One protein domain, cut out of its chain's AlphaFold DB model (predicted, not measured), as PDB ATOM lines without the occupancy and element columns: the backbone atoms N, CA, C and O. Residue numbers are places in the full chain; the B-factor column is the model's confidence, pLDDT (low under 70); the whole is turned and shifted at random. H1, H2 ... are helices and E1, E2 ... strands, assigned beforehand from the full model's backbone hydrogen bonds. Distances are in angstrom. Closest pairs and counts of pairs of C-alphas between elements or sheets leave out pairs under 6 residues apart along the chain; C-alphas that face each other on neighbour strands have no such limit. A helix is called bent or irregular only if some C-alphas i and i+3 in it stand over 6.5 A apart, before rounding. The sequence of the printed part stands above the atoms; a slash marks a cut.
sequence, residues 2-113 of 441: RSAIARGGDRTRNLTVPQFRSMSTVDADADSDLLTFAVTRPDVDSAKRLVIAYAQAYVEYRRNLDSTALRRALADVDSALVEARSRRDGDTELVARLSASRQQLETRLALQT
ATOM      1  N   ARG A   2     159.045 213.980 155.185       79.81
ATOM      2  CA  ARG A   2     160.306 213.251 154.861       79.81
ATOM      3  C   ARG A   2     160.083 211.982 154.023       79.81
ATOM      4  O   ARG A   2     160.738 211.782 153.011       79.81
ATOM      5  N   SER A   3     159.086 211.186 154.405       76.62
ATOM      6  CA  SER A   3     158.688 209.974 153.674       76.62
ATOM      7  C   SER A   3     158.071 210.256 152.288       76.62
ATOM      8  O   SER A   3     158.178 209.434 151.385       76.62
ATOM      9  N   ALA A   4     157.473 211.434 152.083       76.25
ATOM     10  CA  ALA A   4     156.962 211.851 150.773       76.25
ATOM     11  C   ALA A   4     158.110 212.261 149.837       76.25
ATOM     12  O   ALA A   4     158.149 211.853 148.683       76.25
ATOM     13  N   ILE A   5     159.090 213.000 150.369       75.50
ATOM     14  CA  ILE A   5     160.299 213.419 149.647       75.50
ATOM     15  C   ILE A   5     161.124 212.200 149.209       75.50
ATOM     16  O   ILE A   5     161.559 212.131 148.067       75.50
ATOM     17  N   ALA A   6     161.288 211.201 150.083       74.56
ATOM     18  CA  ALA A   6     162.005 209.968 149.749       74.56
ATOM     19  C   ALA A   6     161.324 209.158 148.626       74.56
ATOM     20  O   ALA A   6     162.005 208.535 147.812       74.56
ATOM     21  N   ARG A   7     159.984 209.194 148.562       75.06
ATOM     22  CA  ARG A   7     159.168 208.485 147.562       75.06
ATOM     23  C   ARG A   7     158.978 209.244 146.246       75.06
ATOM     24  O   ARG A   7     158.595 208.632 145.256       75.06
ATOM     25  N   GLY A   8     159.273 210.543 146.200       65.06
ATOM     26  CA  GLY A   8     159.108 211.377 145.002       65.06
ATOM     27  C   GLY A   8     160.121 211.115 143.870       65.06
ATOM     28  O   GLY A   8     160.002 211.717 142.801       65.06
ATOM     29  N   GLY A   9     161.111 210.235 144.078       69.88
ATOM     30  CA  GLY A   9     162.127 209.843 143.087       69.88
ATOM     31  C   GLY A   9     163.385 210.729 143.063       69.88
ATOM     32  O   GLY A   9     163.489 211.707 143.805       69.88
ATOM     33  N   ASP A  10     164.352 210.400 142.195       62.19
ATOM     34  CA  ASP A  10     165.701 211.009 142.166       62.19
ATOM     35  C   ASP A  10     165.705 212.538 142.068       62.19
ATOM     36  O   ASP A  10     166.485 213.209 142.741       62.19
ATOM     37  N   ARG A  11     164.765 213.120 141.316       60.59
ATOM     38  CA  ARG A  11     164.640 214.580 141.142       60.59
ATOM     39  C   ARG A  11     164.036 215.317 142.348       60.59
ATOM     40  O   ARG A  11     163.891 216.539 142.312       60.59
ATOM     41  N   THR A  12     163.683 214.594 143.410       63.25
ATOM     42  CA  THR A  12     163.135 215.143 144.664       63.25
ATOM     43  C   THR A  12     163.998 214.827 145.887       63.25
ATOM     44  O   THR A  12     163.807 215.457 146.924       63.25
ATOM     45  N   ARG A  13     165.004 213.942 145.765       61.34
ATOM     46  CA  ARG A  13     165.874 213.500 146.876       61.34
ATOM     47  C   ARG A  13     166.658 214.630 147.550       61.34
ATOM     48  O   ARG A  13     166.938 214.538 148.739       61.34
ATOM     49  N   ASN A  14     166.947 215.711 146.824       69.00
ATOM     50  CA  ASN A  14     167.672 216.876 147.348       69.00
ATOM     51  C   ASN A  14     166.763 217.926 148.021       69.00
ATOM     52  O   ASN A  14     167.246 218.992 148.400       69.00
ATOM     53  N   LEU A  15     165.454 217.676 148.155       78.44
ATOM     54  CA  LEU A  15     164.543 218.611 148.817       78.44
ATOM     55  C   LEU A  15     164.646 218.492 150.338       78.44
ATOM     56  O   LEU A  15     164.445 217.429 150.922       78.44
ATOM     57  N   THR A  16     164.874 219.619 151.003       83.06
ATOM     58  CA  THR A  16     164.751 219.698 152.461       83.06
ATOM     59  C   THR A  16     163.281 219.836 152.875       83.06
ATOM     60  O   THR A  16     162.434 220.309 152.114       83.06
ATOM     61  N   VAL A  17     162.952 219.451 154.112       82.50
ATOM     62  CA  VAL A  17     161.582 219.586 154.647       82.50
ATOM     63  C   VAL A  17     161.072 221.039 154.622       82.50
ATOM     64  O   VAL A  17     159.925 221.228 154.219       82.50
ATOM     65  N   PRO A  18     161.871 222.072 154.974       84.56
ATOM     66  CA  PRO A  18     161.430 223.465 154.869       84.56
ATOM     67  C   PRO A  18     161.112 223.889 153.432       84.56
ATOM     68  O   PRO A  18     160.085 224.520 153.193       84.56
ATOM     69  N   GLN A  19     161.943 223.485 152.464       82.19
ATOM     70  CA  GLN A  19     161.682 223.751 151.048       82.19
ATOM     71  C   GLN A  19     160.382 223.084 150.603       82.19
ATOM     72  O   GLN A  19     159.538 223.740 149.999       82.19
ATOM     73  N   PHE A  20     160.183 221.808 150.949       84.44
ATOM     74  CA  PHE A  20     158.954 221.094 150.614       84.44
ATOM     75  C   PHE A  20     157.711 221.760 151.220       84.44
ATOM     76  O   PHE A  20     156.704 221.925 150.536       84.44
ATOM     77  N   ARG A  21     157.794 222.223 152.472       85.25
ATOM     78  CA  ARG A  21     156.709 222.955 153.135       85.25
ATOM     79  C   ARG A  21     156.382 224.281 152.439       85.25
ATOM     80  O   ARG A  21     155.220 224.630 152.350       85.25
ATOM     81  N   SER A  22     157.377 225.003 151.920       84.81
ATOM     82  CA  SER A  22     157.145 226.274 151.208       84.81
ATOM     83  C   SER A  22     156.463 226.119 149.843       84.81
ATOM     84  O   SER A  22     155.917 227.080 149.315       84.81
ATOM     85  N   MET A  23     156.507 224.914 149.267       85.38
ATOM     86  CA  MET A  23     155.950 224.611 147.947       85.38
ATOM     87  C   MET A  23     154.737 223.681 148.003       85.38
ATOM     88  O   MET A  23     154.283 223.239 146.950       85.38
ATOM     89  N   SER A  24     154.247 223.349 149.200       87.38
ATOM     90  CA  SER A  24     153.078 222.494 149.388       87.38
ATOM     91  C   SER A  24     152.064 223.130 150.328       87.38
ATOM     92  O   SER A  24     152.436 223.793 151.295       87.38
ATOM     93  N   THR A  25     150.785 222.911 150.048       86.94
ATOM     94  CA  THR A  25     149.675 223.299 150.921       86.94
ATOM     95  C   THR A  25     148.779 222.095 151.167       86.94
ATOM     96  O   THR A  25     148.748 221.149 150.372       86.94
ATOM     97  N   VAL A  26     148.113 222.108 152.317       86.94
ATOM     98  CA  VAL A  26     147.070 221.147 152.662       86.94
ATOM     99  C   VAL A  26     145.895 221.956 153.157       86.94
ATOM    100  O   VAL A  26     146.001 222.591 154.205       86.94
ATOM    101  N   ASP A  27     144.816 221.923 152.395       85.31
ATOM    102  CA  ASP A  27     143.583 222.615 152.718       85.31
ATOM    103  C   ASP A  27     142.546 221.562 153.108       85.31
ATOM    104  O   ASP A  27     142.337 220.577 152.394       85.31
ATOM    105  N   ALA A  28     141.963 221.736 154.290       82.06
ATOM    106  CA  ALA A  28     140.837 220.937 154.745       82.06
ATOM    107  C   ALA A  28     139.561 221.667 154.347       82.06
ATOM    108  O   ALA A  28     139.411 222.851 154.655       82.06
ATOM    109  N   ASP A  29     138.670 220.970 153.659       79.00
ATOM    110  CA  ASP A  29     137.324 221.473 153.449       79.00
ATOM    111  C   ASP A  29     136.546 221.283 154.758       79.00
ATOM    112  O   ASP A  29     136.567 220.208 155.348       79.00
ATOM    113  N   ALA A  30     135.944 222.351 155.279       70.44
ATOM    114  CA  ALA A  30     135.225 222.287 156.550       70.44
ATOM    115  C   ALA A  30     133.869 221.576 156.408       70.44
ATOM    116  O   ALA A  30     133.344 221.069 157.399       70.44
ATOM    117  N   ASP A  31     133.341 221.521 155.181       72.75
ATOM    118  CA  ASP A  31     132.027 220.968 154.866       72.75
ATOM    119  C   ASP A  31     132.116 219.555 154.250       72.75
ATOM    120  O   ASP A  31     131.089 218.931 153.969       72.75
ATOM    121  N   SER A  32     133.329 219.015 154.065       71.50
ATOM    122  CA  SER A  32     133.552 217.643 153.598       71.50
ATOM    123  C   SER A  32     134.714 216.953 154.326       71.50
ATOM    124  O   SER A  32     135.679 217.588 154.734       71.50
ATOM    125  N   ASP A  33     134.678 215.622 154.463       78.62
ATOM    126  CA  ASP A  33     135.779 214.826 155.051       78.62
ATOM    127  C   ASP A  33     136.997 214.699 154.097       78.62
ATOM    128  O   ASP A  33     137.679 213.668 154.038       78.62
ATOM    129  N   LEU A  34     137.274 215.739 153.302       81.75
ATOM    130  CA  LEU A  34     138.294 215.758 152.261       81.75
ATOM    131  C   LEU A  34     139.464 216.674 152.631       81.75
ATOM    132  O   LEU A  34     139.315 217.812 153.073       81.75
ATOM    133  N   LEU A  35     140.672 216.165 152.381       84.69
ATOM    134  CA  LEU A  35     141.915 216.924 152.474       84.69
ATOM    135  C   LEU A  35     142.501 217.093 151.078       84.69
ATOM    136  O   LEU A  35     142.832 216.106 150.412       84.69
ATOM    137  N   THR A  36     142.680 218.342 150.663       86.88
ATOM    138  CA  THR A  36     143.263 218.683 149.367       86.88
ATOM    139  C   THR A  36     144.744 218.984 149.535       86.88
ATOM    140  O   THR A  36     145.132 219.897 150.260       86.88
ATOM    141  N   PHE A  37     145.589 218.215 148.850       87.00
ATOM    142  CA  PHE A  37     147.037 218.409 148.841       87.00
ATOM    143  C   PHE A  37     147.445 219.088 147.534       87.00
ATOM    144  O   PHE A  37     147.135 218.578 146.460       87.00
ATOM    145  N   ALA A  38     148.204 220.182 147.607       86.62
ATOM    146  CA  ALA A  38     148.765 220.844 146.431       86.62
ATOM    147  C   ALA A  38     150.287 220.960 146.540       86.62
ATOM    148  O   ALA A  38     150.836 221.166 147.623       86.62
ATOM    149  N   VAL A  39     150.987 220.820 145.410       86.44
ATOM    150  CA  VAL A  39     152.450 220.945 145.325       86.44
ATOM    151  C   VAL A  39     152.829 221.728 144.070       86.44
ATOM    152  O   VAL A  39     152.452 221.356 142.962       86.44
ATOM    153  N   THR A  40     153.633 222.780 144.227       85.75
ATOM    154  CA  THR A  40     154.130 223.604 143.115       85.75
ATOM    155  C   THR A  40     155.560 223.209 142.745       85.75
ATOM    156  O   THR A  40     156.477 223.310 143.563       85.75
ATOM    157  N   ARG A  41     155.788 222.785 141.496       83.94
ATOM    158  CA  ARG A  41     157.127 222.476 140.957       83.94
ATOM    159  C   ARG A  41     157.300 223.047 139.543       83.94
ATOM    160  O   ARG A  41     156.307 223.234 138.852       83.94
ATOM    161  N   PRO A  42     158.550 223.273 139.093       77.62
ATOM    162  CA  PRO A  42     158.834 223.662 137.706       77.62
ATOM    163  C   PRO A  42     158.476 222.591 136.663       77.62
ATOM    164  O   PRO A  42     158.298 222.915 135.498       77.62
ATOM    165  N   ASP A  43     158.408 221.324 137.078       79.88
ATOM    166  CA  ASP A  43     158.179 220.158 136.224       79.88
ATOM    167  C   ASP A  43     156.872 219.465 136.623       79.88
ATOM    168  O   ASP A  43     156.684 219.133 137.801       79.88
ATOM    169  N   VAL A  44     155.986 219.244 135.648       81.31
ATOM    170  CA  VAL A  44     154.638 218.691 135.863       81.31
ATOM    171  C   VAL A  44     154.706 217.273 136.426       81.31
ATOM    172  O   VAL A  44     154.024 216.968 137.407       81.31
ATOM    173  N   ASP A  45     155.574 216.422 135.880       80.31
ATOM    174  CA  ASP A  45     155.702 215.029 136.323       80.31
ATOM    175  C   ASP A  45     156.237 214.936 137.752       80.31
ATOM    176  O   ASP A  45     155.814 214.100 138.555       80.31
ATOM    177  N   SER A  46     157.173 215.815 138.103       81.31
ATOM    178  CA  SER A  46     157.682 215.936 139.467       81.31
ATOM    179  C   SER A  46     156.628 216.489 140.428       81.31
ATOM    180  O   SER A  46     156.573 216.020 141.562       81.31
ATOM    181  N   ALA A  47     155.783 217.440 140.007       83.62
ATOM    182  CA  ALA A  47     154.664 217.932 140.819       83.62
ATOM    183  C   ALA A  47     153.665 216.805 141.120       83.62
ATOM    184  O   ALA A  47     153.369 216.542 142.287       83.62
ATOM    185  N   LYS A  48     153.221 216.086 140.076       84.38
ATOM    186  CA  LYS A  48     152.255 214.980 140.175       84.38
ATOM    187  C   LYS A  48     152.765 213.847 141.065       84.38
ATOM    188  O   LYS A  48     152.068 213.415 141.979       84.38
ATOM    189  N   ARG A  49     154.006 213.392 140.859       83.44
ATOM    190  CA  ARG A  49     154.601 212.342 141.708       83.44
ATOM    191  C   ARG A  49     154.699 212.769 143.164       83.44
ATOM    192  O   ARG A  49     154.410 211.978 144.058       83.44
ATOM    193  N   LEU A  50     155.102 214.012 143.406       86.12
ATOM    194  CA  LEU A  50     155.358 214.490 144.755       86.12
ATOM    195  C   LEU A  50     154.064 214.749 145.541       86.12
ATOM    196  O   LEU A  50     154.032 214.451 146.732       86.12
ATOM    197  N   VAL A  51     152.990 215.224 144.895       87.81
ATOM    198  CA  VAL A  51     151.676 215.367 145.549       87.81
ATOM    199  C   VAL A  51     151.048 214.006 145.868       87.81
ATOM    200  O   VAL A  51     150.565 213.812 146.981       87.81
ATOM    201  N   ILE A  52     151.163 213.020 144.967       87.69
ATOM    202  CA  ILE A  52     150.712 211.640 145.221       87.69
ATOM    203  C   ILE A  52     151.497 211.031 146.389       87.69
ATOM    204  O   ILE A  52     150.906 210.503 147.330       87.69
ATOM    205  N   ALA A  53     152.829 211.151 146.368       87.06
ATOM    206  CA  ALA A  53     153.681 210.676 147.454       87.06
ATOM    207  C   ALA A  53     153.363 211.379 148.785       87.06
ATOM    208  O   ALA A  53     153.482 210.770 149.851       87.06
ATOM    209  N   TYR A  54     152.944 212.647 148.742       88.69
ATOM    210  CA  TYR A  54     152.529 213.381 149.931       88.69
ATOM    211  C   TYR A  54     151.210 212.852 150.501       88.69
ATOM    212  O   TYR A  54     151.174 212.508 151.685       88.69
ATOM    213  N   ALA A  55     150.180 212.694 149.669       87.12
ATOM    214  CA  ALA A  55     148.894 212.135 150.081       87.12
ATOM    215  C   ALA A  55     149.049 210.711 150.650       87.12
ATOM    216  O   ALA A  55     148.555 210.411 151.736       87.12
ATOM    217  N   GLN A  56     149.828 209.849 149.986       86.75
ATOM    218  CA  GLN A  56     150.114 208.492 150.467       86.75
ATOM    219  C   GLN A  56     150.856 208.489 151.809       86.75
ATOM    220  O   GLN A  56     150.504 207.732 152.714       86.75
ATOM    221  N   ALA A  57     151.859 209.358 151.969       86.62
ATOM    222  CA  ALA A  57     152.576 209.489 153.233       86.62
ATOM    223  C   ALA A  57     151.680 209.994 154.369       86.62
ATOM    224  O   ALA A  57     151.917 209.646 155.526       86.62
ATOM    225  N   TYR A  58     150.672 210.808 154.056       86.50
ATOM    226  CA  TYR A  58     149.688 211.257 155.031       86.50
ATOM    227  C   TYR A  58     148.738 210.128 155.446       86.50
ATOM    228  O   TYR A  58     148.545 209.914 156.641       86.50
ATOM    229  N   VAL A  59     148.217 209.353 154.488       85.50
ATOM    230  CA  VAL A  59     147.380 208.174 154.773       85.50
ATOM    231  C   VAL A  59     148.120 207.185 155.676       85.50
ATOM    232  O   VAL A  59     147.578 206.721 156.675       85.50
ATOM    233  N   GLU A  60     149.385 206.900 155.370       83.94
ATOM    234  CA  GLU A  60     150.226 206.009 156.175       83.94
ATOM    235  C   GLU A  60     150.480 206.562 157.584       83.94
ATOM    236  O   GLU A  60     150.400 205.830 158.572       83.94
ATOM    237  N   TYR A  61     150.735 207.868 157.699       84.81
ATOM    238  CA  TYR A  61     150.870 208.537 158.990       84.81
ATOM    239  C   TYR A  61     149.585 208.435 159.820       84.81
ATOM    240  O   TYR A  61     149.655 208.071 160.995       84.81
ATOM    241  N   ARG A  62     148.418 208.680 159.210       83.69
ATOM    242  CA  ARG A  62     147.123 208.600 159.895       83.69
ATOM    243  C   ARG A  62     146.818 207.180 160.366       83.69
ATOM    244  O   ARG A  62     146.500 206.990 161.534       83.69
ATOM    245  N   ARG A  63     147.037 206.177 159.507       80.44
ATOM    246  CA  ARG A  63     146.905 204.753 159.869       80.44
ATOM    247  C   ARG A  63     147.800 204.371 161.047       80.44
ATOM    248  O   ARG A  63     147.381 203.628 161.934       80.44
ATOM    249  N   ASN A  64     149.036 204.868 161.075       82.00
ATOM    250  CA  ASN A  64     149.957 204.595 162.176       82.00
ATOM    251  C   ASN A  64     149.527 205.273 163.481       82.00
ATOM    252  O   ASN A  64     149.587 204.634 164.529       82.00
ATOM    253  N   LEU A  65     149.063 206.524 163.434       81.94
ATOM    254  CA  LEU A  65     148.522 207.201 164.615       81.94
ATOM    255  C   LEU A  65     147.329 206.442 165.201       81.94
ATOM    256  O   LEU A  65     147.349 206.104 166.384       81.94
ATOM    257  N   ASP A  66     146.346 206.110 164.361       78.19
ATOM    258  CA  ASP A  66     145.104 205.467 164.799       78.19
ATOM    259  C   ASP A  66     145.371 204.051 165.353       78.19
ATOM    260  O   ASP A  66     144.777 203.640 166.350       78.19
ATOM    261  N   SER A  67     146.339 203.319 164.784       80.38
ATOM    262  CA  SER A  67     146.720 201.975 165.251       80.38
ATOM    263  C   SER A  67     147.646 201.954 166.471       80.38
ATOM    264  O   SER A  67     147.779 200.909 167.110       80.38
ATOM    265  N   THR A  68     148.286 203.071 166.838       83.81
ATOM    266  CA  THR A  68     149.274 203.087 167.934       83.81
ATOM    267  C   THR A  68     148.637 202.760 169.287       83.81
ATOM    268  O   THR A  68     149.218 202.004 170.063       83.81
ATOM    269  N   ALA A  69     147.436 203.276 169.568       82.44
ATOM    270  CA  ALA A  69     146.734 203.002 170.824       82.44
ATOM    271  C   ALA A  69     146.328 201.522 170.947       82.44
ATOM    272  O   ALA A  69     146.562 200.904 171.984       82.44
ATOM    273  N   LEU A  70     145.804 200.929 169.868       81.75
ATOM    274  CA  LEU A  70     145.419 199.512 169.838       81.75
ATOM    275  C   LEU A  70     146.622 198.575 169.923       81.75
ATOM    276  O   LEU A  70     146.560 197.573 170.625       81.75
ATOM    277  N   ARG A  71     147.732 198.908 169.249       84.81
ATOM    278  CA  ARG A  71     148.975 198.125 169.334       84.81
ATOM    279  C   ARG A  71     149.554 198.121 170.747       84.81
ATOM    280  O   ARG A  71     150.038 197.084 171.183       84.81
ATOM    281  N   ARG A  72     149.487 199.249 171.464       86.06
ATOM    282  CA  ARG A  72     149.895 199.314 172.877       86.06
ATOM    283  C   ARG A  72     148.996 198.447 173.755       86.06
ATOM    284  O   ARG A  72     149.510 197.593 174.459       86.06
ATOM    285  N   ALA A  73     147.677 198.578 173.617       85.81
ATOM    286  CA  ALA A  73     146.728 197.756 174.368       85.81
ATOM    287  C   ALA A  73     146.906 196.246 174.106       85.81
ATOM    288  O   ALA A  73     146.795 195.446 175.029       85.81
ATOM    289  N   LEU A  74     147.216 195.847 172.866       86.94
ATOM    290  CA  LEU A  74     147.557 194.458 172.535       86.94
ATOM    291  C   LEU A  74     148.837 193.996 173.233       86.94
ATOM    292  O   LEU A  74     148.843 192.918 173.817       86.94
ATOM    293  N   ALA A  75     149.892 194.812 173.210       89.25
ATOM    294  CA  ALA A  75     151.149 194.493 173.883       89.25
ATOM    295  C   ALA A  75     150.977 194.350 175.410       89.25
ATOM    296  O   ALA A  75     151.589 193.469 176.020       89.25
ATOM    297  N   ASP A  76     150.114 195.167 176.018       90.62
ATOM    298  CA  ASP A  76     149.790 195.089 177.446       90.62
ATOM    299  C   ASP A  76     149.039 193.786 177.776       90.62
ATOM    300  O   ASP A  76     149.395 193.080 178.722       90.62
ATOM    301  N   VAL A  77     148.042 193.414 176.960       88.94
ATOM    302  CA  VAL A  77     147.293 192.151 177.117       88.94
ATOM    303  C   VAL A  77     148.190 190.934 176.880       88.94
ATOM    304  O   VAL A  77     148.079 189.945 177.605       88.94
ATOM    305  N   ASP A  78     149.106 191.001 175.913       89.19
ATOM    306  CA  ASP A  78     150.084 189.943 175.655       89.19
ATOM    307  C   ASP A  78     151.034 189.747 176.836       89.19
ATOM    308  O   ASP A  78     151.294 188.614 177.244       89.19
ATOM    309  N   SER A  79     151.496 190.845 177.435       88.25
ATOM    310  CA  SER A  79     152.342 190.798 178.630       88.25
ATOM    311  C   SER A  79     151.588 190.181 179.815       88.25
ATOM    312  O   SER A  79     152.110 189.281 180.476       88.25
ATOM    313  N   ALA A  80     150.325 190.573 180.026       85.44
ATOM    314  CA  ALA A  80     149.463 189.995 181.059       85.44
ATOM    315  C   ALA A  80     149.163 188.500 180.822       85.44
ATOM    316  O   ALA A  80     149.088 187.726 181.775       85.44
ATOM    317  N   LEU A  81     149.035 188.063 179.561       84.19
ATOM    318  CA  LEU A  81     148.873 186.649 179.192       84.19
ATOM    319  C   LEU A  81     150.112 185.815 179.522       84.19
ATOM    320  O   LEU A  81     149.980 184.686 179.999       84.19
ATOM    321  N   VAL A  82     151.310 186.345 179.260       85.00
ATOM    322  CA  VAL A  82     152.578 185.677 179.597       85.00
ATOM    323  C   VAL A  82     152.730 185.553 181.115       85.00
ATOM    324  O   VAL A  82     153.075 184.480 181.617       85.00
ATOM    325  N   GLU A  83     152.399 186.607 181.865       83.88
ATOM    326  CA  GLU A  83     152.438 186.579 183.329       83.88
ATOM    327  C   GLU A  83     151.415 185.587 183.911       83.88
ATOM    328  O   GLU A  83     151.762 184.743 184.736       83.88
ATOM    329  N   ALA A  84     150.171 185.604 183.427       79.88
ATOM    330  CA  ALA A  84     149.124 184.690 183.882       79.88
ATOM    331  C   ALA A  84     149.462 183.210 183.615       79.88
ATOM    332  O   ALA A  84     149.138 182.352 184.433       79.88
ATOM    333  N   ARG A  85     150.149 182.900 182.505       77.81
ATOM    334  CA  ARG A  85     150.580 181.529 182.157       77.81
ATOM    335  C   ARG A  85     151.786 181.025 182.953       77.81
ATOM    336  O   ARG A  85     152.003 179.819 183.000       77.81
ATOM    337  N   SER A  86     152.586 181.919 183.532       74.56
ATOM    338  CA  SER A  86     153.808 181.563 184.273       74.56
ATOM    339  C   SER A  86     153.581 181.338 185.774       74.56
ATOM    340  O   SER A  86     154.466 180.812 186.454       74.56
ATOM    341  N   ARG A  87     152.398 181.674 186.306       76.19
ATOM    342  CA  ARG A  87     152.003 181.366 187.692       76.19
ATOM    343  C   ARG A  87     151.580 179.892 187.823       76.19
ATOM    344  O   ARG A  87     150.911 179.351 186.952       76.19
ATOM    345  N   ARG A  88     151.992 179.238 188.920       56.75
ATOM    346  CA  ARG A  88     151.886 177.774 189.127       56.75
ATOM    347  C   ARG A  88     150.451 177.255 189.344       56.75
ATOM    348  O   ARG A  88     150.209 176.092 189.048       56.75
ATOM    349  N   ASP A  89     149.531 178.117 189.782       60.91
ATOM    350  CA  ASP A  89     148.079 177.877 189.811       60.91
ATOM    351  C   ASP A  89     147.433 178.648 188.658       60.91
ATOM    352  O   ASP A  89     147.002 179.793 188.802       60.91
ATOM    353  N   GLY A  90     147.462 178.040 187.473       59.97
ATOM    354  CA  GLY A  90     146.954 178.633 186.242       59.97
ATOM    355  C   GLY A  90     145.448 178.859 186.319       59.97
ATOM    356  O   GLY A  90     144.665 177.950 186.036       59.97
ATOM    357  N   ASP A  91     145.058 180.080 186.677       66.56
ATOM    358  CA  ASP A  91     143.674 180.535 186.704       66.56
ATOM    359  C   ASP A  91     143.119 180.507 185.269       66.56
ATOM    360  O   ASP A  91     143.272 181.437 184.467       66.56
ATOM    361  N   THR A  92     142.575 179.346 184.897       75.25
ATOM    362  CA  THR A  92     142.219 178.986 183.516       75.25
ATOM    363  C   THR A  92     141.169 179.953 182.964       75.25
ATOM    364  O   THR A  92     141.151 180.257 181.770       75.25
ATOM    365  N   GLU A  93     140.353 180.521 183.852       78.06
ATOM    366  CA  GLU A  93     139.354 181.530 183.524       78.06
ATOM    367  C   GLU A  93     139.977 182.894 183.175       78.06
ATOM    368  O   GLU A  93     139.550 183.535 182.210       78.06
ATOM    369  N   LEU A  94     141.031 183.326 183.877       81.62
ATOM    370  CA  LEU A  94     141.736 184.577 183.577       81.62
ATOM    371  C   LEU A  94     142.433 184.511 182.210       81.62
ATOM    372  O   LEU A  94     142.342 185.450 181.417       81.62
ATOM    373  N   VAL A  95     143.073 183.381 181.896       82.94
ATOM    374  CA  VAL A  95     143.711 183.153 180.588       82.94
ATOM    375  C   VAL A  95     142.670 183.136 179.461       82.94
ATOM    376  O   VAL A  95     142.906 183.720 178.398       82.94
ATOM    377  N   ALA A  96     141.501 182.527 179.684       83.06
ATOM    378  CA  ALA A  96     140.397 182.534 178.721       83.06
ATOM    379  C   ALA A  96     139.846 183.955 178.475       83.06
ATOM    380  O   ALA A  96     139.621 184.346 177.329       83.06
ATOM    381  N   ARG A  97     139.701 184.776 179.523       86.38
ATOM    382  CA  ARG A  97     139.247 186.174 179.391       86.38
ATOM    383  C   ARG A  97     140.265 187.057 178.666       86.38
ATOM    384  O   ARG A  97     139.886 187.815 177.774       86.38
ATOM    385  N   LEU A  98     141.552 186.950 179.004       86.25
ATOM    386  CA  LEU A  98     142.603 187.736 178.349       86.25
ATOM    387  C   LEU A  98     142.788 187.341 176.878       86.25
ATOM    388  O   LEU A  98     142.962 188.211 176.028       86.25
ATOM    389  N   SER A  99     142.688 186.048 176.550       86.06
ATOM    390  CA  SER A  99     142.739 185.588 175.154       86.06
ATOM    391  C   SER A  99     141.531 186.061 174.338       86.06
ATOM    392  O   SER A  99     141.709 186.515 173.207       86.06
ATOM    393  N   ALA A 100     140.327 186.074 174.919       87.88
ATOM    394  CA  ALA A 100     139.156 186.681 174.284       87.88
ATOM    395  C   ALA A 100     139.333 188.198 174.068       87.88
ATOM    396  O   ALA A 100     139.032 188.708 172.987       87.88
ATOM    397  N   SER A 101     139.881 188.918 175.054       86.44
ATOM    398  CA  SER A 101     140.179 190.354 174.936       86.44
ATOM    399  C   SER A 101     141.225 190.639 173.855       86.44
ATOM    400  O   SER A 101     141.082 191.599 173.094       86.44
ATOM    401  N   ARG A 102     142.257 189.796 173.738       91.06
ATOM    402  CA  ARG A 102     143.252 189.875 172.662       91.06
ATOM    403  C   ARG A 102     142.595 189.702 171.293       91.06
ATOM    404  O   ARG A 102     142.787 190.551 170.428       91.06
ATOM    405  N   GLN A 103     141.766 188.671 171.119       88.44
ATOM    406  CA  GLN A 103     141.067 188.417 169.854       88.44
ATOM    407  C   GLN A 103     140.171 189.599 169.445       88.44
ATOM    408  O   GLN A 103     140.115 189.979 168.273       88.44
ATOM    409  N   GLN A 104     139.491 190.224 170.412       87.31
ATOM    410  CA  GLN A 104     138.686 191.424 170.171       87.31
ATOM    411  C   GLN A 104     139.540 192.622 169.733       87.31
ATOM    412  O   GLN A 104     139.156 193.338 168.806       87.31
ATOM    413  N   LEU A 105     140.692 192.843 170.369       86.12
ATOM    414  CA  LEU A 105     141.612 193.920 170.000       86.12
ATOM    415  C   LEU A 105     142.259 193.687 168.626       86.12
ATOM    416  O   LEU A 105     142.359 194.638 167.854       86.12
ATOM    417  N   GLU A 106     142.629 192.450 168.280       85.81
ATOM    418  CA  GLU A 106     143.133 192.091 166.944       85.81
ATOM    419  C   GLU A 106     142.066 192.333 165.867       85.81
ATOM    420  O   GLU A 106     142.348 192.937 164.830       85.81
ATOM    421  N   THR A 107     140.816 191.955 166.147       84.62
ATOM    422  CA  THR A 107     139.683 192.199 165.241       84.62
ATOM    423  C   THR A 107     139.451 193.697 165.035       84.62
ATOM    424  O   THR A 107     139.302 194.151 163.901       84.62
ATOM    425  N   ARG A 108     139.479 194.504 166.107       82.50
ATOM    426  CA  ARG A 108     139.359 195.970 166.000       82.50
ATOM    427  C   ARG A 108     140.522 196.584 165.233       82.50
ATOM    428  O   ARG A 108     140.293 197.434 164.380       82.50
ATOM    429  N   LEU A 109     141.748 196.136 165.498       82.06
ATOM    430  CA  LEU A 109     142.929 196.615 164.790       82.06
ATOM    431  C   LEU A 109     142.828 196.323 163.288       82.06
ATOM    432  O   LEU A 109     143.151 197.203 162.498       82.06
ATOM    433  N   ALA A 110     142.343 195.139 162.898       77.06
ATOM    434  CA  ALA A 110     142.122 194.781 161.498       77.06
ATOM    435  C   ALA A 110     141.047 195.664 160.835       77.06
ATOM    436  O   ALA A 110     141.269 196.181 159.739       77.06
ATOM    437  N   LEU A 111     139.924 195.899 161.524       75.56
ATOM    438  CA  LEU A 111     138.801 196.695 161.015       75.56
ATOM    439  C   LEU A 111     139.109 198.199 160.911       75.56
ATOM    440  O   LEU A 111     138.602 198.873 160.021       75.56
ATOM    441  N   GLN A 112     139.960 198.742 161.785       68.94
ATOM    442  CA  GLN A 112     140.222 200.185 161.884       68.94
ATOM    443  C   GLN A 112     141.324 200.687 160.925       68.94
ATOM    444  O   GLN A 112     141.689 201.862 160.938       68.94
ATOM    445  N   THR A 113     141.865 199.821 160.061       61.31
ATOM    446  CA  THR A 113     142.972 200.155 159.142       61.31
ATOM    447  C   THR A 113     142.585 201.020 157.928       61.31
ATOM    448  O   THR A 113     143.475 201.471 157.200       61.31
TER     449      THR A 113
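AT A GLANCE: This is residues 2 to 113 of the 441 residues of the protein "Protein-tyrosine kinase" of Patulibacter medicamentivorans (UniProt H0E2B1). A long bent helix, H3, is the backbone of an elongated shape, with a small head round its first arm H3a and a second long helix, H4, folded back along its second arm H3b as a helical hairpin. In the head, the strand hairpin E1 and E2 and the short helix H1 pack on H3a, H2 lies close to H1, and residues 29 to 34 of the strand hairpin's loop stick out. The printed part has 112 residues with four named helices and two named strands, in the order H1, H2, E1, E2, H3, H4; the sheet E1 - E2 is antiparallel and the class is mostly helix. The whole is extended, with a radius of gyration of the C-alphas of 21.8 A and spans of 70 by 35 by 20 A.

IN THESE COORDINATES: H1, residues 2 to 7, begins at C-alpha 2 (160.306, 213.251, 154.861), and H2 is residues 17 to 22. E1, residues 24 to 28, is 13.5 A long and E2, residues 35 to 39, is 13.4 A. H3, residues 44 to 86, was assigned as one helix by its hydrogen bonds but is bent: C-alphas 66 and 69 are 6.7 A apart. Its arm H3a, residues 44 to 66, is 33.2 A long and begins at C-alpha 44 (154.638, 218.691, 135.863); H3b, residues 69 to 86, is 26.3 A. H4, residues 92 to 113, is 32.3 A long and ends at C-alpha 113 (142.972, 200.155, 159.142).

HOW THE PARTS SIT: H1 touches residues 50 to 57 of H3a alone, at a steep tilt of 52 degrees, opposite ways; the closest C-alphas, of Ala 4 and Tyr 54, are 4.8 A apart. H1 and H2 are close but not clearly touching, with the C-alphas of Arg 2 and Val 17 at 6.5 A. E1 and E2 form a hairpin, antiparallel at 165 degrees; N 25 and O 38 at 3.0 A and N 36 and O 27 at 2.8 A are within hydrogen-bond range. The closest C-alphas of E2 and H3a, of Val 39 and Val 51, are 5.6 A apart, and E1 and H3a are near each other. H3a and H3b stand at a steep tilt of 41 degrees. H3b and H4 touch as a helical hairpin, at a shallow tilt of 20 degrees, opposite ways; their closest C-alphas, of Leu 74 and Arg 102, are 6.3 A apart. H4 is close to H3a but not clearly touching, with the C-alphas of Arg 63 and Thr 113 at 6.1 A. Each O i to N i+4 pair is within hydrogen-bond range in H1, H2, H3a and H3b, and 17 of 18 in H4.

THE WHOLE: The two C-alphas farthest apart, of Pro 42 and Asp 89, are 70.2 A apart. The printed part has no cut and no long link. Residues 86 to 91, of which 86 belongs to H3b, stand free. The mean pLDDT of the printed part is 80.8, and residues 8 to 14, 88 to 91 and 112 to 113 are under 70.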